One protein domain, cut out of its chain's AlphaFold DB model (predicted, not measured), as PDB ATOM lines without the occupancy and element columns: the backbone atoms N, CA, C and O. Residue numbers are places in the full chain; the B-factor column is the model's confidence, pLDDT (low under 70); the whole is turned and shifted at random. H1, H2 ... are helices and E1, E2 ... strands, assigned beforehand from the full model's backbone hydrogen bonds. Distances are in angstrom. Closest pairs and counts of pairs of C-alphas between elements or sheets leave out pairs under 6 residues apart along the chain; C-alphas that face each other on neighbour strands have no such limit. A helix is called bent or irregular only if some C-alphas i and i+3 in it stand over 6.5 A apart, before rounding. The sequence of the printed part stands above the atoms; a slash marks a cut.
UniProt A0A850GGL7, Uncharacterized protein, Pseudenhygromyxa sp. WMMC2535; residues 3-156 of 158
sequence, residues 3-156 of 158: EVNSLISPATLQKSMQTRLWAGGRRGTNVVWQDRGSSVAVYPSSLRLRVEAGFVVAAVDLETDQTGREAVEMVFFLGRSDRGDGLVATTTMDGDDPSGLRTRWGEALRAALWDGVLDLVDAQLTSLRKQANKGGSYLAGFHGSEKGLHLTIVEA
ATOM      1  N   GLU A   3     154.194  71.626  65.382       78.56
ATOM      2  CA  GLU A   3     152.909  70.948  65.246       78.56
ATOM      3  C   GLU A   3     152.999  69.582  65.925       78.56
ATOM      4  O   GLU A   3     153.898  68.788  65.639       78.56
ATOM      5  N   VAL A   4     152.068  69.325  66.835       81.00
ATOM      6  CA  VAL A   4     151.913  68.058  67.538       81.00
ATOM      7  C   VAL A   4     150.621  67.419  67.056       81.00
ATOM      8  O   VAL A   4     149.534  67.963  67.251       81.00
ATOM      9  N   ASN A   5     150.748  66.245  66.445       83.94
ATOM     10  CA  ASN A   5     149.610  65.441  66.025       83.94
ATOM     11  C   ASN A   5     149.308  64.386  67.089       83.94
ATOM     12  O   ASN A   5     150.173  63.584  67.445       83.94
ATOM     13  N   SER A   6     148.078  64.396  67.599       87.44
ATOM     14  CA  SER A   6     147.583  63.406  68.557       87.44
ATOM     15  C   SER A   6     146.463  62.580  67.937       87.44
ATOM     16  O   SER A   6     145.689  63.083  67.126       87.44
ATOM     17  N   LEU A   7     146.386  61.307  68.316       91.75
ATOM     18  CA  LEU A   7     145.366  60.379  67.845       91.75
ATOM     19  C   LEU A   7     144.602  59.807  69.035       91.75
ATOM     20  O   LEU A   7     145.180  59.154  69.906       91.75
ATOM     21  N   ILE A   8     143.289  60.001  69.028       93.75
ATOM     22  CA  ILE A   8     142.371  59.373  69.970       93.75
ATOM     23  C   ILE A   8     141.692  58.199  69.270       93.75
ATOM     24  O   ILE A   8     141.008  58.381  68.266       93.75
ATOM     25  N   SER A   9     141.854  56.994  69.819       95.62
ATOM     26  CA  SER A   9     141.272  55.784  69.229       95.62
ATOM     27  C   SER A   9     139.732  55.823  69.202       95.62
ATOM     28  O   SER A   9     139.125  56.427  70.096       95.62
ATOM     29  N   PRO A  10     139.071  55.110  68.266       95.50
ATOM     30  CA  PRO A  10     137.614  54.998  68.239       95.50
ATOM     31  C   PRO A  10     137.040  54.444  69.547       95.50
ATOM     32  O   PRO A  10     136.021  54.926  70.026       95.50
ATOM     33  N   ALA A  11     137.727  53.490  70.184       95.88
ATOM     34  CA  ALA A  11     137.298  52.921  71.460       95.88
ATOM     35  C   ALA A  11     137.316  53.961  72.595       95.88
ATOM     36  O   ALA A  11     136.398  54.013  73.418       95.88
ATOM     37  N   THR A  12     138.340  54.817  72.631       96.56
ATOM     38  CA  THR A  12     138.425  55.923  73.594       96.56
ATOM     39  C   THR A  12     137.323  56.952  73.342       96.56
ATOM     40  O   THR A  12     136.670  57.382  74.294       96.56
ATOM     41  N   LEU A  13     137.076  57.294  72.073       95.69
ATOM     42  CA  LEU A  13     135.998  58.197  71.665       95.69
ATOM     43  C   LEU A  13     134.621  57.662  72.066       95.69
ATOM     44  O   LEU A  13     133.862  58.351  72.751       95.69
ATOM     45  N   GLN A  14     134.339  56.402  71.735       96.69
ATOM     46  CA  GLN A  14     133.092  55.730  72.088       96.69
ATOM     47  C   GLN A  14     132.882  55.721  73.603       96.69
ATOM     48  O   GLN A  14     131.794  56.042  74.070       96.69
ATOM     49  N   LYS A  15     133.921  55.415  74.390       95.88
ATOM     50  CA  LYS A  15     133.833  55.411  75.857       95.88
ATOM     51  C   LYS A  15     133.517  56.796  76.434       95.88
ATOM     52  O   LYS A  15     132.791  56.885  77.428       95.88
ATOM     53  N   SER A  16     134.053  57.860  75.840       96.25
ATOM     54  CA  SER A  16     133.760  59.237  76.257       96.25
ATOM     55  C   SER A  16     132.307  59.616  75.960       96.25
ATOM     56  O   SER A  16     131.566  59.988  76.871       96.25
ATOM     57  N   MET A  17     131.849  59.383  74.726       96.44
ATOM     58  CA  MET A  17     130.446  59.570  74.333       96.44
ATOM     59  C   MET A  17     129.491  58.769  75.222       96.44
ATOM     60  O   MET A  17     128.533  59.307  75.771       96.44
ATOM     61  N   GLN A  18     129.801  57.494  75.455       96.00
ATOM     62  CA  GLN A  18     129.034  56.629  76.345       96.00
ATOM     63  C   GLN A  18     128.964  57.186  77.771       96.00
ATOM     64  O   GLN A  18     127.922  57.106  78.421       96.00
ATOM     65  N   THR A  19     130.058  57.790  78.246       95.62
ATOM     66  CA  THR A  19     130.112  58.427  79.565       95.62
ATOM     67  C   THR A  19     129.111  59.569  79.683       95.62
ATOM     68  O   THR A  19     128.421  59.668  80.700       95.62
ATOM     69  N   ARG A  20     128.993  60.388  78.638       96.00
ATOM     70  CA  ARG A  20     128.028  61.487  78.587       96.00
ATOM     71  C   ARG A  20     126.588  61.015  78.479       96.00
ATOM     72  O   ARG A  20     125.725  61.618  79.111       96.00
ATOM     73  N   LEU A  21     126.337  59.893  77.806       96.25
ATOM     74  CA  LEU A  21     124.988  59.329  77.726       96.25
ATOM     75  C   LEU A  21     124.413  58.932  79.094       96.25
ATOM     76  O   LEU A  21     123.205  59.022  79.301       96.25
ATOM     77  N   TRP A  22     125.259  58.540  80.055       94.31
ATOM     78  CA  TRP A  22     124.804  58.273  81.423       94.31
ATOM     79  C   TRP A  22     124.359  59.532  82.182       94.31
ATOM     80  O   TRP A  22     123.666  59.382  83.182       94.31
ATOM     81  N   ALA A  23     124.738  60.742  81.748       86.19
ATOM     82  CA  ALA A  23     124.332  62.020  82.351       86.19
ATOM     83  C   ALA A  23     124.493  62.084  83.892       86.19
ATOM     84  O   ALA A  23     123.642  62.608  84.603       86.19
ATOM     85  N   GLY A  24     125.576  61.506  84.429       77.31
ATOM     86  CA  GLY A  24     125.828  61.424  85.879       77.31
ATOM     87  C   GLY A  24     125.171  60.230  86.591       77.31
ATOM     88  O   GLY A  24     125.420  60.010  87.775       77.31
ATOM     89  N   GLY A  25     124.388  59.423  85.875       77.69
ATOM     90  CA  GLY A  25     123.855  58.147  86.342       77.69
ATOM     91  C   GLY A  25     124.923  57.059  86.518       77.69
ATOM     92  O   GLY A  25     126.107  57.225  86.203       77.69
ATOM     93  N   ARG A  26     124.501  55.895  87.029       79.75
ATOM     94  CA  ARG A  26     125.416  54.775  87.281       79.75
ATOM     95  C   ARG A  26     125.914  54.182  85.964       79.75
ATOM     96  O   ARG A  26     125.136  53.638  85.178       79.75
ATOM     97  N   ARG A  27     127.233  54.210  85.760       79.56
ATOM     98  CA  ARG A  27     127.870  53.571  84.599       79.56
ATOM     99  C   ARG A  27     127.487  52.091  84.506       79.56
ATOM    100  O   ARG A  27     127.380  51.403  85.521       79.56
ATOM    101  N   GLY A  28     127.296  51.613  83.279       75.31
ATOM    102  CA  GLY A  28     126.906  50.229  82.994       75.31
ATOM    103  C   GLY A  28     125.417  49.925  83.187       75.31
ATOM    104  O   GLY A  28     125.040  48.759  83.161       75.31
ATOM    105  N   THR A  29     124.573  50.943  83.380       85.81
ATOM    106  CA  THR A  29     123.109  50.789  83.440       85.81
ATOM    107  C   THR A  29     122.425  51.565  82.317       85.81
ATOM    108  O   THR A  29     123.029  52.463  81.728       85.81
ATOM    109  N   ASN A  30     121.182  51.205  82.005       91.38
ATOM    110  CA  ASN A  30     120.319  52.050  81.182       91.38
ATOM    111  C   ASN A  30     119.861  53.236  82.033       91.38
ATOM    112  O   ASN A  30     119.698  53.095  83.248       91.38
ATOM    113  N   VAL A  31     119.667  54.395  81.413       95.00
ATOM    114  CA  VAL A  31     119.269  55.622  82.119       95.00
ATOM    115  C   VAL A  31     118.013  56.192  81.497       95.00
ATOM    116  O   VAL A  31     117.787  56.036  80.304       95.00
ATOM    117  N   VAL A  32     117.195  56.854  82.308       95.06
ATOM    118  CA  VAL A  32     116.000  57.539  81.824       95.06
ATOM    119  C   VAL A  32     116.305  59.024  81.749       95.06
ATOM    120  O   VAL A  32     116.644  59.637  82.761       95.06
ATOM    121  N   TRP A  33     116.196  59.595  80.557       95.88
ATOM    122  CA  TRP A  33     116.205  61.042  80.380       95.88
ATOM    123  C   TRP A  33     114.785  61.574  80.476       95.88
ATOM    124  O   TRP A  33     113.836  60.903  80.070       95.88
ATOM    125  N   GLN A  34     114.646  62.780  81.018       94.69
ATOM    126  CA  GLN A  34     113.362  63.453  81.168       94.69
ATOM    127  C   GLN A  34     113.442  64.862  80.590       94.69
ATOM    128  O   GLN A  34     114.390  65.595  80.863       94.69
ATOM    129  N   ASP A  35     112.425  65.248  79.827       92.62
ATOM    130  CA  ASP A  35     112.223  66.619  79.362       92.62
ATOM    131  C   ASP A  35     110.725  66.919  79.332       92.62
ATOM    132  O   ASP A  35     109.958  66.209  78.684       92.62
ATOM    133  N   ARG A  36     110.302  67.987  80.019       89.38
ATOM    134  CA  ARG A  36     108.920  68.512  80.004       89.38
ATOM    135  C   ARG A  36     107.822  67.439  80.130       89.38
ATOM    136  O   ARG A  36     106.833  67.469  79.406       89.38
ATOM    137  N   GLY A  37     107.997  66.488  81.047       89.56
ATOM    138  CA  GLY A  37     107.019  65.423  81.309       89.56
ATOM    139  C   GLY A  37     107.082  64.226  80.351       89.56
ATOM    140  O   GLY A  37     106.377  63.248  80.569       89.56
ATOM    141  N   SER A  38     107.945  64.256  79.334       92.62
ATOM    142  CA  SER A  38     108.296  63.083  78.529       92.62
ATOM    143  C   SER A  38     109.503  62.375  79.137       92.62
ATOM    144  O   SER A  38     110.388  63.025  79.697       92.62
ATOM    145  N   SER A  39     109.563  61.053  78.988       95.38
ATOM    146  CA  SER A  39     110.711  60.239  79.394       95.38
ATOM    147  C   SER A  39     111.165  59.344  78.248       95.38
ATOM    148  O   SER A  39     110.337  58.900  77.456       95.38
ATOM    149  N   VAL A  40     112.463  59.066  78.176       96.75
ATOM    150  CA  VAL A  40     113.034  58.075  77.253       96.75
ATOM    151  C   VAL A  40     114.076  57.246  77.981       96.75
ATOM    152  O   VAL A  40     114.908  57.784  78.715       96.75
ATOM    153  N   ALA A  41     114.036  55.933  77.790       96.56
ATOM    154  CA  ALA A  41     115.122  55.061  78.196       96.56
ATOM    155  C   ALA A  41     116.240  55.147  77.153       96.56
ATOM    156  O   ALA A  41     116.034  54.875  75.973       96.56
ATOM    157  N   VAL A  42     117.431  55.521  77.602       97.56
ATOM    158  CA  VAL A  42     118.664  55.497  76.819       97.56
ATOM    159  C   VAL A  42     119.430  54.238  77.190       97.56
ATOM    160  O   VAL A  42     119.583  53.912  78.375       97.56
ATOM    161  N   TYR A  43     119.972  53.561  76.180       97.19
ATOM    162  CA  TYR A  43     120.794  52.364  76.345       97.19
ATOM    163  C   TYR A  43     122.261  52.653  75.991       97.19
ATOM    164  O   TYR A  43     122.713  52.255  74.916       97.19
ATOM    165  N   PRO A  44     123.072  53.291  76.862       96.56
ATOM    166  CA  PRO A  44     124.461  53.626  76.535       96.56
ATOM    167  C   PRO A  44     125.320  52.420  76.142       96.56
ATOM    168  O   PRO A  44     126.267  52.553  75.375       96.56
ATOM    169  N   SER A  45     125.022  51.221  76.650       95.12
ATOM    170  CA  SER A  45     125.714  49.980  76.264       95.12
ATOM    171  C   SER A  45     125.495  49.579  74.803       95.12
ATOM    172  O   SER A  45     126.305  48.832  74.264       95.12
ATOM    173  N   SER A  46     124.440  50.086  74.160       96.69
ATOM    174  CA  SER A  46     124.142  49.847  72.744       96.69
ATOM    175  C   SER A  46     124.876  50.791  71.789       96.69
ATOM    176  O   SER A  46     124.778  50.585  70.580       96.69
ATOM    177  N   LEU A  47     125.602  51.795  72.309       97.44
ATOM    178  CA  LEU A  47     126.311  52.780  71.495       97.44
ATOM    179  C   LEU A  47     127.289  52.083  70.542       97.44
ATOM    180  O   LEU A  47     128.257  51.449  70.974       97.44
ATOM    181  N   ARG A  48     127.051  52.257  69.245       96.44
ATOM    182  CA  ARG A  48     127.935  51.845  68.154       96.44
ATOM    183  C   ARG A  48     128.540  53.093  67.533       96.44
ATOM    184  O   ARG A  48     127.816  54.040  67.232       96.44
ATOM    185  N   LEU A  49     129.858  53.085  67.351       95.69
ATOM    186  CA  LEU A  49     130.601  54.197  66.772       95.69
ATOM    187  C   LEU A  49     131.342  53.743  65.516       95.69
ATOM    188  O   LEU A  49     132.057  52.741  65.545       95.69
ATOM    189  N   ARG A  50     131.222  54.518  64.440       94.25
ATOM    190  CA  ARG A  50     132.051  54.394  63.240       94.25
ATOM    191  C   ARG A  50     132.719  55.736  62.973       94.25
ATOM    192  O   ARG A  50     132.043  56.760  62.937       94.25
ATOM    193  N   VAL A  51     134.037  55.729  62.812       92.56
ATOM    194  CA  VAL A  51     134.806  56.922  62.448       92.56
ATOM    195  C   VAL A  51     135.348  56.700  61.048       92.56
ATOM    196  O   VAL A  51     135.984  55.687  60.792       92.56
ATOM    197  N   GLU A  52     135.062  57.633  60.156       88.88
ATOM    198  CA  GLU A  52     135.440  57.594  58.744       88.88
ATOM    199  C   GLU A  52     136.142  58.900  58.373       88.88
ATOM    200  O   GLU A  52     136.258  59.807  59.201       88.88
ATOM    201  N   ALA A  53     136.593  59.019  57.121       87.31
ATOM    202  CA  ALA A  53     137.258  60.210  56.589       87.31
ATOM    203  C   ALA A  53     136.416  61.499  56.758       87.31
ATOM    204  O   ALA A  53     135.615  61.888  55.900       87.31
ATOM    205  N   GLY A  54     136.647  62.170  57.882       86.38
ATOM    206  CA  GLY A  54     135.991  63.383  58.345       86.38
ATOM    207  C   GLY A  54     134.629  63.221  59.008       86.38
ATOM    208  O   GLY A  54     133.988  64.233  59.282       86.38
ATOM    209  N   PHE A  55     134.191  61.996  59.306       88.56
ATOM    210  CA  PHE A  55     132.891  61.755  59.933       88.56
ATOM    211  C   PHE A  55     132.991  60.875  61.173       88.56
ATOM    212  O   PHE A  55     133.814  59.965  61.253       88.56
ATOM    213  N   VAL A  56     132.086  61.114  62.113       91.50
ATOM    214  CA  VAL A  56     131.763  60.210  63.211       91.50
ATOM    215  C   VAL A  56     130.278  59.900  63.134       91.50
ATOM    216  O   VAL A  56     129.449  60.800  63.212       91.50
ATOM    217  N   VAL A  57     129.947  58.623  62.991       93.38
ATOM    218  CA  VAL A  57     128.575  58.119  63.015       93.38
ATOM    219  C   VAL A  57     128.369  57.388  64.333       93.38
ATOM    220  O   VAL A  57     129.086  56.430  64.634       93.38
ATOM    221  N   ALA A  58     127.415  57.858  65.126       95.00
ATOM    222  CA  ALA A  58     127.078  57.308  66.430       95.00
ATOM    223  C   ALA A  58     125.619  56.851  66.432       95.00
ATOM    224  O   ALA A  58     124.721  57.657  66.208       95.00
ATOM    225  N   ALA A  59     125.384  55.573  66.717       95.81
ATOM    226  CA  ALA A  59     124.042  55.013  66.846       95.81
ATOM    227  C   ALA A  59     123.829  54.482  68.264       95.81
ATOM    228  O   ALA A  59     124.645  53.699  68.755       95.81
ATOM    229  N   VAL A  60     122.741  54.888  68.915       96.88
ATOM    230  CA  VAL A  60     122.357  54.408  70.250       96.88
ATOM    231  C   VAL A  60     120.875  54.081  70.283       96.88
ATOM    232  O   VAL A  60     120.064  54.782  69.683       96.88
ATOM    233  N   ASP A  61     120.521  53.023  70.997       96.88
ATOM    234  CA  ASP A  61     119.131  52.643  71.153       96.88
ATOM    235  C   ASP A  61     118.438  53.538  72.195       96.88
ATOM    236  O   ASP A  61     118.952  53.757  73.302       96.88
ATOM    237  N   LEU A  62     117.250  54.014  71.827       96.62
ATOM    238  CA  LEU A  62     116.295  54.732  72.660       96.62
ATOM    239  C   LEU A  62     114.986  53.941  72.735       96.62
ATOM    240  O   LEU A  62     114.640  53.219  71.803       96.62
ATOM    241  N   GLU A  63     114.247  54.081  73.831       96.00
ATOM    242  CA  GLU A  63     112.945  53.433  73.990       96.00
ATOM    243  C   GLU A  63     111.967  54.304  74.770       96.00
ATOM    244  O   GLU A  63     112.300  54.882  75.808       96.00
ATOM    245  N   THR A  64     110.734  54.350  74.276       94.50
ATOM    246  CA  THR A  64     109.566  54.830  75.017       94.50
ATOM    247  C   THR A  64     108.509  53.731  75.042       94.50
ATOM    248  O   THR A  64     108.555  52.789  74.247       94.50
ATOM    249  N   ASP A  65     107.534  53.867  75.933       88.50
ATOM    250  CA  ASP A  65     106.351  53.005  75.997       88.50
ATOM    251  C   ASP A  65     105.531  53.009  74.694       88.50
ATOM    252  O   ASP A  65     104.882  52.017  74.368       88.50
ATOM    253  N   GLN A  66     105.584  54.107  73.938       86.25
ATOM    254  CA  GLN A  66     104.822  54.311  72.705       86.25
ATOM    255  C   GLN A  66     105.545  53.817  71.448       86.25
ATOM    256  O   GLN A  66     104.893  53.442  70.475       86.25
ATOM    257  N   THR A  67     106.879  53.837  71.446       88.81
ATOM    258  CA  THR A  67     107.688  53.603  70.236       88.81
ATOM    259  C   THR A  67     108.379  52.247  70.224       88.81
ATOM    260  O   THR A  67     108.801  51.785  69.168       88.81
ATOM    261  N   GLY A  68     108.535  51.611  71.390       90.56
ATOM    262  CA  GLY A  68     109.466  50.498  71.544       90.56
ATOM    263  C   GLY A  68     110.923  50.943  71.373       90.56
ATOM    264  O   GLY A  68     111.226  52.140  71.318       90.56
ATOM    265  N   ARG A  69     111.830  49.961  71.349       94.56
ATOM    266  CA  ARG A  69     113.278  50.181  71.272       94.56
ATOM    267  C   ARG A  69     113.746  50.339  69.828       94.56
ATOM    268  O   ARG A  69     113.613  49.413  69.031       94.56
ATOM    269  N   GLU A  70     114.377  51.468  69.532       93.94
ATOM    270  CA  GLU A  70     114.861  51.829  68.198       93.94
ATOM    271  C   GLU A  70     116.253  52.465  68.273       93.94
ATOM    272  O   GLU A  70     116.563  53.196  69.213       93.94
ATOM    273  N   ALA A  71     117.100  52.205  67.275       93.88
ATOM    274  CA  ALA A  71     118.398  52.857  67.150       93.88
ATOM    275  C   ALA A  71     118.253  54.252  66.527       93.88
ATOM    276  O   ALA A  71     117.795  54.382  65.395       93.88
ATOM    277  N   VAL A  72     118.726  55.280  67.230       93.56
ATOM    278  CA  VAL A  72     118.827  56.644  66.703       93.56
ATOM    279  C   VAL A  72     120.271  56.914  66.288       93.56
ATOM    280  O   VAL A  72     121.189  56.820  67.106       93.56
ATOM    281  N   GLU A  73     120.466  57.241  65.010       92.50
ATOM    282  CA  GLU A  73     121.770  57.547  64.418       92.50
ATOM    283  C   GLU A  73     122.018  59.061  64.334       92.50
ATOM    284  O   GLU A  73     121.135  59.842  63.975       92.50
ATOM    285  N   MET A  74     123.245  59.463  64.669       91.62
ATOM    286  CA  MET A  74     123.755  60.831  64.625       91.62
ATOM    287  C   MET A  74     125.035  60.868  63.797       91.62
ATOM    288  O   MET A  74     125.977  60.119  64.076       91.62
ATOM    289  N   VAL A  75     125.090  61.768  62.816       91.06
ATOM    290  CA  VAL A  75     126.262  61.950  61.955       91.06
ATOM    291  C   VAL A  75     126.913  63.285  62.280       91.06
ATOM    292  O   VAL A  75     126.307  64.343  62.137       91.06
ATOM    293  N   PHE A  76     128.170  63.240  62.703       89.00
ATOM    294  CA  PHE A  76     129.005  64.412  62.928       89.00
ATOM    295  C   PHE A  76     130.041  64.495  61.817       89.00
ATOM    296  O   PHE A  76     130.861  63.592  61.664       89.00
ATOM    297  N   PHE A  77     130.051  65.587  61.068       88.06
ATOM    298  CA  PHE A  77     131.208  65.966  60.271       88.06
ATOM    299  C   PHE A  77     132.195  66.684  61.183       88.06
ATOM    300  O   PHE A  77     131.802  67.627  61.864       88.06
ATOM    301  N   LEU A  78     133.449  66.239  61.210       83.56
ATOM    302  CA  LEU A  78     134.510  66.791  62.059       83.56
ATOM    303  C   LEU A  78     135.620  67.477  61.252       83.56
ATOM    304  O   LEU A  78     136.675  67.732  61.809       83.56
ATOM    305  N   GLY A  79     135.423  67.718  59.955       78.19
ATOM    306  CA  GLY A  79     136.470  68.211  59.059       78.19
ATOM    307  C   GLY A  79     137.303  67.092  58.432       78.19
ATOM    308  O   GLY A  79     137.272  65.952  58.888       78.19
ATOM    309  N   ARG A  80     138.050  67.393  57.363       75.88
ATOM    310  CA  ARG A  80     138.956  66.448  56.681       75.88
ATOM    311  C   ARG A  80     140.394  66.957  56.670       75.88
ATOM    312  O   ARG A  80     140.631  68.164  56.621       75.88
ATOM    313  N   SER A  81     141.347  66.027  56.655       70.00
ATOM    314  CA  SER A  81     142.783  66.332  56.623       70.00
ATOM    315  C   SER A  81     143.232  67.077  55.361       70.00
ATOM    316  O   SER A  81     144.209  67.817  55.414       70.00
ATOM    317  N   ASP A  82     142.524  66.915  54.242       67.12
ATOM    318  CA  ASP A  82     142.855  67.493  52.934       67.12
ATOM    319  C   ASP A  82     142.236  68.878  52.682       67.12
ATOM    320  O   ASP A  82     142.603  69.544  51.713       67.12
ATOM    321  N   ARG A  83     141.308  69.326  53.538       60.28
ATOM    322  CA  ARG A  83     140.565  70.584  53.341       60.28
ATOM    323  C   ARG A  83     140.820  71.666  54.383       60.28
ATOM    324  O   ARG A  83     140.326  72.773  54.222       60.28
ATOM    325  N   GLY A  84     141.620  71.389  55.415       53.53
ATOM    326  CA  GLY A  84     141.894  72.370  56.472       53.53
ATOM    327  C   GLY A  84     140.665  72.700  57.331       53.53
ATOM    328  O   GLY A  84     140.683  73.676  58.075       53.53
ATOM    329  N   ASP A  85     139.616  71.870  57.267       57.97
ATOM    330  CA  ASP A  85     138.305  72.067  57.907       57.97
ATOM    331  C   ASP A  85     138.320  71.781  59.423       57.97
ATOM    332  O   ASP A  85     137.323  71.358  60.002       57.97
ATOM    333  N   GLY A  86     139.453  72.002  60.091       53.56
ATOM    334  CA  GLY A  86     139.698  71.564  61.465       53.56
ATOM    335  C   GLY A  86     138.812  72.208  62.541       53.56
ATOM    336  O   GLY A  86     138.909  71.827  63.705       53.56
ATOM    337  N   LEU A  87     137.970  73.179  62.166       55.25
ATOM    338  CA  LEU A  87     137.077  73.926  63.061       55.25
ATOM    339  C   LEU A  87     135.606  73.922  62.615       55.25
ATOM    340  O   LEU A  87     134.774  74.535  63.283       55.25
ATOM    341  N   VAL A  88     135.262  73.249  61.511       55.22
ATOM    342  CA  VAL A  88     133.869  73.162  61.048       55.22
ATOM    343  C   VAL A  88     133.318  71.798  61.427       55.22
ATOM    344  O   VAL A  88     133.450  70.828  60.685       55.22
ATOM    345  N   ALA A  89     132.686  71.738  62.597       59.34
ATOM    346  CA  ALA A  89     131.873  70.597  62.971       59.34
ATOM    347  C   ALA A  89     130.406  70.876  62.638       59.34
ATOM    348  O   ALA A  89     129.845  71.873  63.089       59.34
ATOM    349  N   THR A  90     129.780  70.003  61.851       64.50
ATOM    350  CA  THR A  90     128.326  70.034  61.636       64.50
ATOM    351  C   THR A  90     127.725  68.696  62.024       64.50
ATOM    352  O   THR A  90     128.382  67.661  61.923       64.50
ATOM    353  N   THR A  91     126.479  68.712  62.481       64.81
ATOM    354  CA  THR A  91     125.724  67.493  62.756       64.81
ATOM    355  C   THR A  91     124.529  67.434  61.826       64.81
ATOM    356  O   THR A  91     123.791  68.414  61.712       64.81
ATOM    357  N   THR A  92     124.306  66.276  61.216       63.97
ATOM    358  CA  THR A  92     123.036  65.952  60.566       63.97
ATOM    359  C   THR A  92     122.381  64.764  61.256       63.97
ATOM    360  O   THR A  92     123.022  63.915  61.882       63.97
ATOM    361  N   MET A  93     121.058  64.765  61.190       59.03
ATOM    362  CA  MET A  93     120.193  63.693  61.649       59.03
ATOM    363  C   MET A  93     119.610  63.050  60.388       59.03
ATOM    364  O   MET A  93     118.727  63.639  59.774       59.03
ATOM    365  N   ASP A  94     120.114  61.883  59.984       59.62
ATOM    366  CA  ASP A  94     119.817  61.305  58.661       59.62
ATOM    367  C   ASP A  94     118.816  60.142  58.734       59.62
ATOM    368  O   ASP A  94     119.066  59.147  59.415       59.62
ATOM    369  N   GLY A  95     117.695  60.228  58.014       64.88
ATOM    370  CA  GLY A  95     116.729  59.131  57.835       64.88
ATOM    371  C   GLY A  95     115.322  59.423  58.361       64.88
ATOM    372  O   GLY A  95     115.103  60.406  59.067       64.88
ATOM    373  N   ASP A  96     114.375  58.551  58.005       73.06
ATOM    374  CA  ASP A  96     112.980  58.644  58.447       73.06
ATOM    375  C   ASP A  96     112.866  58.551  59.979       73.06
ATOM    376  O   ASP A  96     113.649  57.872  60.649       73.06
ATOM    377  N   ASP A  97     111.878  59.245  60.545       85.25
ATOM    378  CA  ASP A  97     111.591  59.270  61.986       85.25
ATOM    379  C   ASP A  97     110.111  58.951  62.259       85.25
ATOM    380  O   ASP A  97     109.374  59.789  62.783       85.25
ATOM    381  N   PRO A  98     109.622  57.760  61.867       81.00
ATOM    382  CA  PRO A  98     108.215  57.404  62.028       81.00
ATOM    383  C   PRO A  98     107.798  57.300  63.502       81.00
ATOM    384  O   PRO A  98     106.621  57.466  63.813       81.00
ATOM    385  N   SER A  99     108.747  57.050  64.410       88.56
ATOM    386  CA  SER A  99     108.511  56.994  65.856       88.56
ATOM    387  C   SER A  99     108.536  58.367  66.536       88.56
ATOM    388  O   SER A  99     108.063  58.498  67.664       88.56
ATOM    389  N   GLY A 100     109.087  59.399  65.887       91.25
ATOM    390  CA  GLY A 100     109.278  60.725  66.478       91.25
ATOM    391  C   GLY A 100     110.386  60.787  67.540       91.25
ATOM    392  O   GLY A 100     110.591  61.846  68.148       91.25
ATOM    393  N   LEU A 101     111.098  59.680  67.799       92.38
ATOM    394  CA  LEU A 101     112.163  59.611  68.805       92.38
ATOM    395  C   LEU A 101     113.270  60.608  68.496       92.38
ATOM    396  O   LEU A 101     113.748  61.312  69.392       92.38
ATOM    397  N   ARG A 102     113.656  60.691  67.224       90.38
ATOM    398  CA  ARG A 102     114.724  61.579  66.778       90.38
ATOM    399  C   ARG A 102     114.294  63.034  66.873       90.38
ATOM    400  O   ARG A 102     115.040  63.854  67.396       90.38
ATOM    401  N   THR A 103     113.076  63.345  66.448       90.81
ATOM    402  CA  THR A 103     112.501  64.690  66.541       90.81
ATOM    403  C   THR A 103     112.433  65.162  67.993       90.81
ATOM    404  O   THR A 103     112.737  66.320  68.282       90.81
ATOM    405  N   ARG A 104     112.071  64.276  68.932       93.00
ATOM    406  CA  ARG A 104     111.901  64.642  70.345       93.00
ATOM    407  C   ARG A 104     113.212  64.701  71.129       93.00
ATOM    408  O   ARG A 104     113.377  65.608  71.944       93.00
ATOM    409  N   TRP A 105     114.109  63.740  70.917       94.19
ATOM    410  CA  TRP A 105     115.293  63.522  71.761       94.19
ATOM    411  C   TRP A 105     116.620  63.741  71.041       94.19
ATOM    412  O   TRP A 105     117.671  63.741  71.685       94.19
ATOM    413  N   GLY A 106     116.589  63.957  69.725       92.12
ATOM    414  CA  GLY A 106     117.783  64.057  68.896       92.12
ATOM    415  C   GLY A 106     118.715  65.187  69.313       92.12
ATOM    416  O   GLY A 106     119.923  64.996  69.329       92.12
ATOM    417  N   GLU A 107     118.172  66.321  69.753       92.06
ATOM    418  CA  GLU A 107     118.984  67.445  70.227       92.06
ATOM    419  C   GLU A 107     119.726  67.130  71.534       92.06
ATOM    420  O   GLU A 107     120.920  67.402  71.657       92.06
ATOM    421  N   ALA A 108     119.046  66.498  72.495       94.38
ATOM    422  CA  ALA A 108     119.672  66.066  73.744       94.38
ATOM    423  C   ALA A 108     120.746  65.001  73.481       94.38
ATOM    424  O   ALA A 108     121.837  65.048  74.052       94.38
ATOM    425  N   LEU A 109     120.455  64.069  72.569       95.00
ATOM    426  CA  LEU A 109     121.391  63.031  72.163       95.00
ATOM    427  C   LEU A 109     122.616  63.625  71.456       95.00
ATOM    428  O   LEU A 109     123.749  63.296  71.810       95.00
ATOM    429  N   ARG A 110     122.403  64.545  70.512       94.06
ATOM    430  CA  ARG A 110     123.460  65.283  69.819       94.06
ATOM    431  C   ARG A 110     124.363  66.011  70.805       94.06
ATOM    432  O   ARG A 110     125.578  65.867  70.709       94.06
ATOM    433  N   ALA A 111     123.784  66.752  71.750       94.00
ATOM    434  CA  ALA A 111     124.537  67.477  72.769       94.00
ATOM    435  C   ALA A 111     125.390  66.527  73.625       94.00
ATOM    436  O   ALA A 111     126.594  66.734  73.751       94.00
ATOM    437  N   ALA A 112     124.805  65.439  74.136       95.81
ATOM    438  CA  ALA A 112     125.531  64.473  74.960       95.81
ATOM    439  C   ALA A 112     126.694  63.804  74.204       95.81
ATOM    440  O   ALA A 112     127.793  63.660  74.738       95.81
ATOM    441  N   LEU A 113     126.475  63.397  72.952       95.75
ATOM    442  CA  LEU A 113     127.525  62.793  72.129       95.75
ATOM    443  C   LEU A 113     128.620  63.808  71.777       95.75
ATOM    444  O   LEU A 113     129.804  63.472  71.843       95.75
ATOM    445  N   TRP A 114     128.242  65.047  71.453       93.88
ATOM    446  CA  TRP A 114     129.184  66.125  71.152       93.88
ATOM    447  C   TRP A 114     130.058  66.484  72.354       93.88
ATOM    448  O   TRP A 114     131.278  66.558  72.222       93.88
ATOM    449  N   ASP A 115     129.467  66.593  73.544       94.44
ATOM    450  CA  ASP A 115     130.207  66.789  74.793       94.44
ATOM    451  C   ASP A 115     131.260  65.692  75.008       94.44
ATOM    452  O   ASP A 115     132.351  65.961  75.504       94.44
ATOM    453  N   GLY A 116     130.976  64.456  74.583       95.00
ATOM    454  CA  GLY A 116     131.936  63.354  74.651       95.00
ATOM    455  C   GLY A 116     133.150  63.548  73.736       95.00
ATOM    456  O   GLY A 116     134.250  63.114  74.089       95.00
ATOM    457  N   VAL A 117     132.977  64.206  72.583       92.81
ATOM    458  CA  VAL A 117     134.085  64.626  71.706       92.81
ATOM    459  C   VAL A 117     134.902  65.714  72.400       92.81
ATOM    460  O   VAL A 117     136.124  65.590  72.511       92.81
ATOM    461  N   LEU A 118     134.224  66.753  72.900       91.75
ATOM    462  CA  LEU A 118     134.860  67.909  73.534       91.75
ATOM    463  C   LEU A 118     135.660  67.522  74.784       91.75
ATOM    464  O   LEU A 118     136.787  67.985  74.937       91.75
ATOM    465  N   ASP A 119     135.156  66.593  75.602       94.38
ATOM    466  CA  ASP A 119     135.867  66.072  76.779       94.38
ATOM    467  C   ASP A 119     137.264  65.544  76.445       94.38
ATOM    468  O   ASP A 119     138.215  65.717  77.212       94.38
ATOM    469  N   LEU A 120     137.403  64.878  75.299       93.38
ATOM    470  CA  LEU A 120     138.671  64.289  74.881       93.38
ATOM    471  C   LEU A 120     139.622  65.330  74.307       93.38
ATOM    472  O   LEU A 120     140.824  65.272  74.577       93.38
ATOM    473  N   VAL A 121     139.087  66.288  73.551       89.81
ATOM    474  CA  VAL A 121     139.851  67.440  73.063       89.81
ATOM    475  C   VAL A 121     140.413  68.230  74.249       89.81
ATOM    476  O   VAL A 121     141.621  68.474  74.311       89.81
ATOM    477  N   ASP A 122     139.576  68.538  75.239       90.19
ATOM    478  CA  ASP A 122     139.969  69.268  76.447       90.19
ATOM    479  C   ASP A 122     140.967  68.486  77.306       90.19
ATOM    480  O   ASP A 122     141.957  69.054  77.791       90.19
ATOM    481  N   ALA A 123     140.765  67.174  77.467       91.25
ATOM    482  CA  ALA A 123     141.707  66.312  78.177       91.25
ATOM    483  C   ALA A 123     143.087  66.302  77.500       91.25
ATOM    484  O   ALA A 123     144.111  66.407  78.188       91.25
ATOM    485  N   GLN A 124     143.132  66.237  76.165       87.19
ATOM    486  CA  GLN A 124     144.388  66.253  75.420       87.19
ATOM    487  C   GLN A 124     145.099  67.607  75.530       87.19
ATOM    488  O   GLN A 124     146.299  67.646  75.817       87.19
ATOM    489  N   LEU A 125     144.372  68.715  75.361       84.81
ATOM    490  CA  LEU A 125     144.928  70.063  75.516       84.81
ATOM    491  C   LEU A 125     145.459  70.291  76.934       84.81
ATOM    492  O   LEU A 125     146.535  70.863  77.113       84.81
ATOM    493  N   THR A 126     144.743  69.803  77.947       88.12
ATOM    494  CA  THR A 126     145.178  69.876  79.348       88.12
ATOM    495  C   THR A 126     146.445  69.060  79.590       88.12
ATOM    496  O   THR A 126     147.349  69.528  80.283       88.12
ATOM    497  N   SER A 127     146.534  67.856  79.019       86.00
ATOM    498  CA  SER A 127     147.728  67.006  79.114       86.00
ATOM    499  C   SER A 127     148.955  67.694  78.508       86.00
ATOM    500  O   SER A 127     149.999  67.779  79.152       86.00
ATOM    501  N   LEU A 128     148.806  68.283  77.321       80.81
ATOM    502  CA  LEU A 128     149.901  68.978  76.640       80.81
ATOM    503  C   LEU A 128     150.326  70.255  77.362       80.81
ATOM    504  O   LEU A 128     151.517  70.478  77.534       80.81
ATOM    505  N   ARG A 129     149.384  71.048  77.885       81.94
ATOM    506  CA  ARG A 129     149.712  72.228  78.710       81.94
ATOM    507  C   ARG A 129     150.524  71.877  79.957       81.94
ATOM    508  O   ARG A 129     151.314  72.696  80.408       81.94
ATOM    509  N   LYS A 130     150.339  70.679  80.520       83.25
ATOM    510  CA  LYS A 130     151.154  70.189  81.644       83.25
ATOM    511  C   LYS A 130     152.560  69.762  81.215       83.25
ATOM    512  O   LYS A 130     153.459  69.769  82.047       83.25
ATOM    513  N   GLN A 131     152.739  69.368  79.954       77.44
ATOM    514  CA  GLN A 131     154.021  68.932  79.391       77.44
ATOM    515  C   GLN A 131     154.831  70.092  78.787       77.44
ATOM    516  O   GLN A 131     156.060  70.056  78.812       77.44
ATOM    517  N   ALA A 132     154.162  71.122  78.263       68.69
ATOM    518  CA  ALA A 132     154.796  72.265  77.623       68.69
ATOM    519  C   ALA A 132     155.465  73.199  78.649       68.69
ATOM    520  O   ALA A 132     154.832  73.731  79.562       68.69
ATOM    521  N   ASN A 133     156.765  73.448  78.472       60.72
ATOM    522  CA  ASN A 133     157.515  74.426  79.259       60.72
ATOM    523  C   ASN A 133     157.256  75.842  78.709       60.72
ATOM    524  O   ASN A 133     157.808  76.221  77.680       60.72
ATOM    525  N   LYS A 134     156.433  76.632  79.413       60.00
ATOM    526  CA  LYS A 134     156.210  78.092  79.246       60.00
ATOM    527  C   LYS A 134     155.651  78.609  77.902       60.00
ATOM    528  O   LYS A 134     155.246  79.768  77.861       60.00
ATOM    529  N   GLY A 135     155.582  77.806  76.841       63.88
ATOM    530  CA  GLY A 135     154.906  78.152  75.581       63.88
ATOM    531  C   GLY A 135     153.393  77.903  75.634       63.88
ATOM    532  O   GLY A 135     152.932  76.985  76.310       63.88
ATOM    533  N   GLY A 136     152.602  78.720  74.935       74.12
ATOM    534  CA  GLY A 136     151.161  78.494  74.785       74.12
ATOM    535  C   GLY A 136     150.864  77.431  73.723       74.12
ATOM    536  O   GLY A 136     151.397  77.509  72.619       74.12
ATOM    537  N   SER A 137     149.988  76.472  74.030       79.06
ATOM    538  CA  SER A 137     149.490  75.475  73.069       79.06
ATOM    539  C   SER A 137     148.014  75.710  72.769       79.06
ATOM    540  O   SER A 137     147.216  75.943  73.689       79.06
ATOM    541  N   TYR A 138     147.637  75.606  71.498       80.69
ATOM    542  CA  TYR A 138     146.250  75.734  71.057       80.69
ATOM    543  C   TYR A 138     145.894  74.687  70.000       80.69
ATOM    544  O   TYR A 138     146.748  74.194  69.264       80.69
ATOM    545  N   LEU A 139     144.611  74.332  69.950       84.19
ATOM    546  CA  LEU A 139     144.061  73.433  68.943       84.19
ATOM    547  C   LEU A 139     143.973  74.178  67.611       84.19
ATOM    548  O   LEU A 139     143.273  75.183  67.518       84.19
ATOM    549  N   ALA A 140     144.686  73.698  66.597       82.00
ATOM    550  CA  ALA A 140     144.561  74.209  65.235       82.00
ATOM    551  C   ALA A 140     143.437  73.502  64.470       82.00
ATOM    552  O   ALA A 140     142.840  74.090  63.574       82.00
ATOM    553  N   GLY A 141     143.119  72.266  64.856       83.50
ATOM    554  CA  GLY A 141     141.938  71.583  64.365       83.50
ATOM    555  C   GLY A 141     141.863  70.122  64.765       83.50
ATOM    556  O   GLY A 141     142.754  69.594  65.433       83.50
ATOM    557  N   PHE A 142     140.798  69.461  64.339       87.50
ATOM    558  CA  PHE A 142     140.652  68.016  64.447       87.50
ATOM    559  C   PHE A 142     139.909  67.444  63.244       87.50
ATOM    560  O   PHE A 142     139.305  68.197  62.496       87.50
ATOM    561  N   HIS A 143     140.017  66.134  63.020       88.56
ATOM    562  CA  HIS A 143     139.266  65.425  61.981       88.56
ATOM    563  C   HIS A 143     139.095  63.940  62.317       88.56
ATOM    564  O   HIS A 143     139.906  63.349  63.034       88.56
ATOM    565  N   GLY A 144     138.048  63.322  61.769       88.19
ATOM    566  CA  GLY A 144     137.838  61.873  61.848       88.19
ATOM    567  C   GLY A 144     138.643  61.104  60.794       88.19
ATOM    568  O   GLY A 144     138.796  61.560  59.659       88.19
ATOM    569  N   SER A 145     139.136  59.924  61.156       89.75
ATOM    570  CA  SER A 145     139.627  58.889  60.242       89.75
ATOM    571  C   SER A 145     139.277  57.501  60.792       89.75
ATOM    572  O   SER A 145     138.941  57.368  61.967       89.75
ATOM    573  N   GLU A 146     139.434  56.441  59.999       90.06
ATOM    574  CA  GLU A 146     139.265  55.053  60.476       90.06
ATOM    575  C   GLU A 146     140.125  54.723  61.712       90.06
ATOM    576  O   GLU A 146     139.780  53.869  62.529       90.06
ATOM    577  N   LYS A 147     141.255  55.425  61.886       90.38
ATOM    578  CA  LYS A 147     142.145  55.264  63.044       90.38
ATOM    579  C   LYS A 147     141.653  56.003  64.288       90.38
ATOM    580  O   LYS A 147     142.198  55.770  65.367       90.38
ATOM    581  N   GLY A 148     140.654  56.873  64.148       91.00
ATOM    582  CA  GLY A 148     140.037  57.644  65.219       91.00
ATOM    583  C   GLY A 148     140.034  59.152  64.973       91.00
ATOM    584  O   GLY A 148     140.040  59.627  63.840       91.00
ATOM    585  N   LEU A 149     139.988  59.915  66.063       91.25
ATOM    586  CA  LEU A 149     139.972  61.373  66.039       91.25
ATOM    587  C   LEU A 149     141.407  61.903  66.074       91.25
ATOM    588  O   LEU A 149     142.119  61.737  67.067       91.25
ATOM    589  N   HIS A 150     141.819  62.541  64.988       90.69
ATOM    590  CA  HIS A 150     143.097  63.228  64.888       90.69
ATOM    591  C   HIS A 150     142.957  64.654  65.401       90.69
ATOM    592  O   HIS A 150     142.027  65.355  65.014       90.69
ATOM    593  N   LEU A 151     143.901  65.086  66.232       88.94
ATOM    594  CA  LEU A 151     144.005  66.449  66.735       88.94
ATOM    595  C   LEU A 151     145.311  67.060  66.234       88.94
ATOM    596  O   LEU A 151     146.380  66.488  66.453       88.94
ATOM    597  N   THR A 152     145.216  68.237  65.629       87.25
ATOM    598  CA  THR A 152     146.359  69.056  65.230       87.25
ATOM    599  C   THR A 152     146.509  70.187  66.231       87.25
ATOM    600  O   THR A 152     145.618  71.026  66.397       87.25
ATOM    601  N   ILE A 153     147.634  70.196  66.935       83.94
ATOM    602  CA  ILE A 153     147.893  71.115  68.042       83.94
ATOM    603  C   ILE A 153     149.162  71.884  67.725       83.94
ATOM    604  O   ILE A 153     150.156  71.308  67.291       83.94
ATOM    605  N   VAL A 154     149.123  73.196  67.924       83.44
ATOM    606  CA  VAL A 154     150.239  74.075  67.595       83.44
ATOM    607  C   VAL A 154     150.800  74.690  68.865       83.44
ATOM    608  O   VAL A 154     150.071  75.233  69.697       83.44
ATOM    609  N   GLU A 155     152.118  74.594  69.004       81.38
ATOM    610  CA  GLU A 155     152.875  75.182  70.103       81.38
ATOM    611  C   GLU A 155     153.507  76.505  69.657       81.38
ATOM    612  O   GLU A 155     154.272  76.580  68.677       81.38
ATOM    613  N   ALA A 156     153.191  77.569  70.395       70.81
ATOM    614  CA  ALA A 156     153.856  78.853  70.262       70.81
ATOM    615  C   ALA A 156     155.294  78.736  70.786       70.81
ATOM    616  O   ALA A 156     155.528  78.270  71.902       70.81
TER     617      ALA A 156
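This is residues 3 to 156 of the 158 residues of an uncharacterized protein of Pseudenhygromyxa sp. WMMC2535 (UniProt A0A850GGL7). A five-strand sheet, E2 to E6, curls round the first part of one long helix, H2, which continues along the length of the domain and covers a small three-strand sheet of E1, E8 and E7. The shorter helix H1 packs on residues 109 to 120 of H2 and lies over E3 and E4, on the same face of the larger sheet as H2. The printed part has 154 residues, with two named helices and eight named strands in the order E1 H1 E2 E3 E4 E5 E6 H2 E7 E8. Both sheets are antiparallel, in the orders E2 E3 E4 E5 E6 and E1 E8 E7, and the class is mixed. The whole is compact, with a radius of gyration of the C-alphas of 16.8 A, and elongated, spanning 55 by 32 by 25 A.

The larger sheet holds E2, residues 31 to 35; E3, residues 38 to 52, 34.0 A long; E4, residues 55 to 64, 28.6 A; E5, residues 68 to 77, 29.0 A; and E6, residues 90 to 92. E3 bends by 70 degrees at residue 45. H2, residues 101 to 131, is 44.2 A long, from C-alpha 101 at (112.163, 59.611, 68.805) to C-alpha 131 at (154.021, 68.932, 79.391). It has a kink of 39 degrees near residue 108 and is irregular, with C-alphas 104 and 107 7.6 A apart. H1 is residues 10 to 21. The smaller sheet holds E1, residues 3 to 8, from C-alpha 3 at (152.909, 70.948, 65.246); E7, residues 137 to 145, which bends by 53 degrees at residue 140; and E8, residues 148 to 155.

E2 to E6 form a meander, each strand the antiparallel neighbour of the one before. Within hydrogen-bond range are N 33 and O 40 at 2.9 A for E2 and E3, N 50 and O 57 at 2.9 A for E3 and E4, N 58 and O 74 at 2.9 A for E4 and E5, and N 77 and O 90 at 2.8 A for E5 and E6. H2 is on this strongly twisted sheet in two layers, a helix on one face of a sheet; its closest C-alphas to E5 are those of Val 72 and Arg 102, 6.4 A apart. H1 has a height over the sheet of 8.0 A and runs along the strands, at 13 degrees to E3 on the local plane. H1 and H2 touch at a steep tilt of 59 degrees, opposite ways, with Met 17 and Gly 116 their closest C-alphas at 4.1 A. H2 is also on the smaller sheet, at a height over the sheet of 11.1 A, slantwise to the strands at 43 degrees to E8 on the local plane. There N 6 and O 151 are 2.9 A apart between E1 and E8, and N 150 and O 143 2.9 A between E8 and E7. Every O i to N i+4 pair is within hydrogen-bond range in H1, and 24 of 27 in H2.

The two C-alphas farthest apart, those of Gln 66 and Lys 134, are 57.0 A apart. The printed part has no cut. The link from E5 to E6, residues 78 to 89, is long. The model's mean pLDDT over the printed part is 86.4, and residues 82 to 95 and 132 to 135 are under 70.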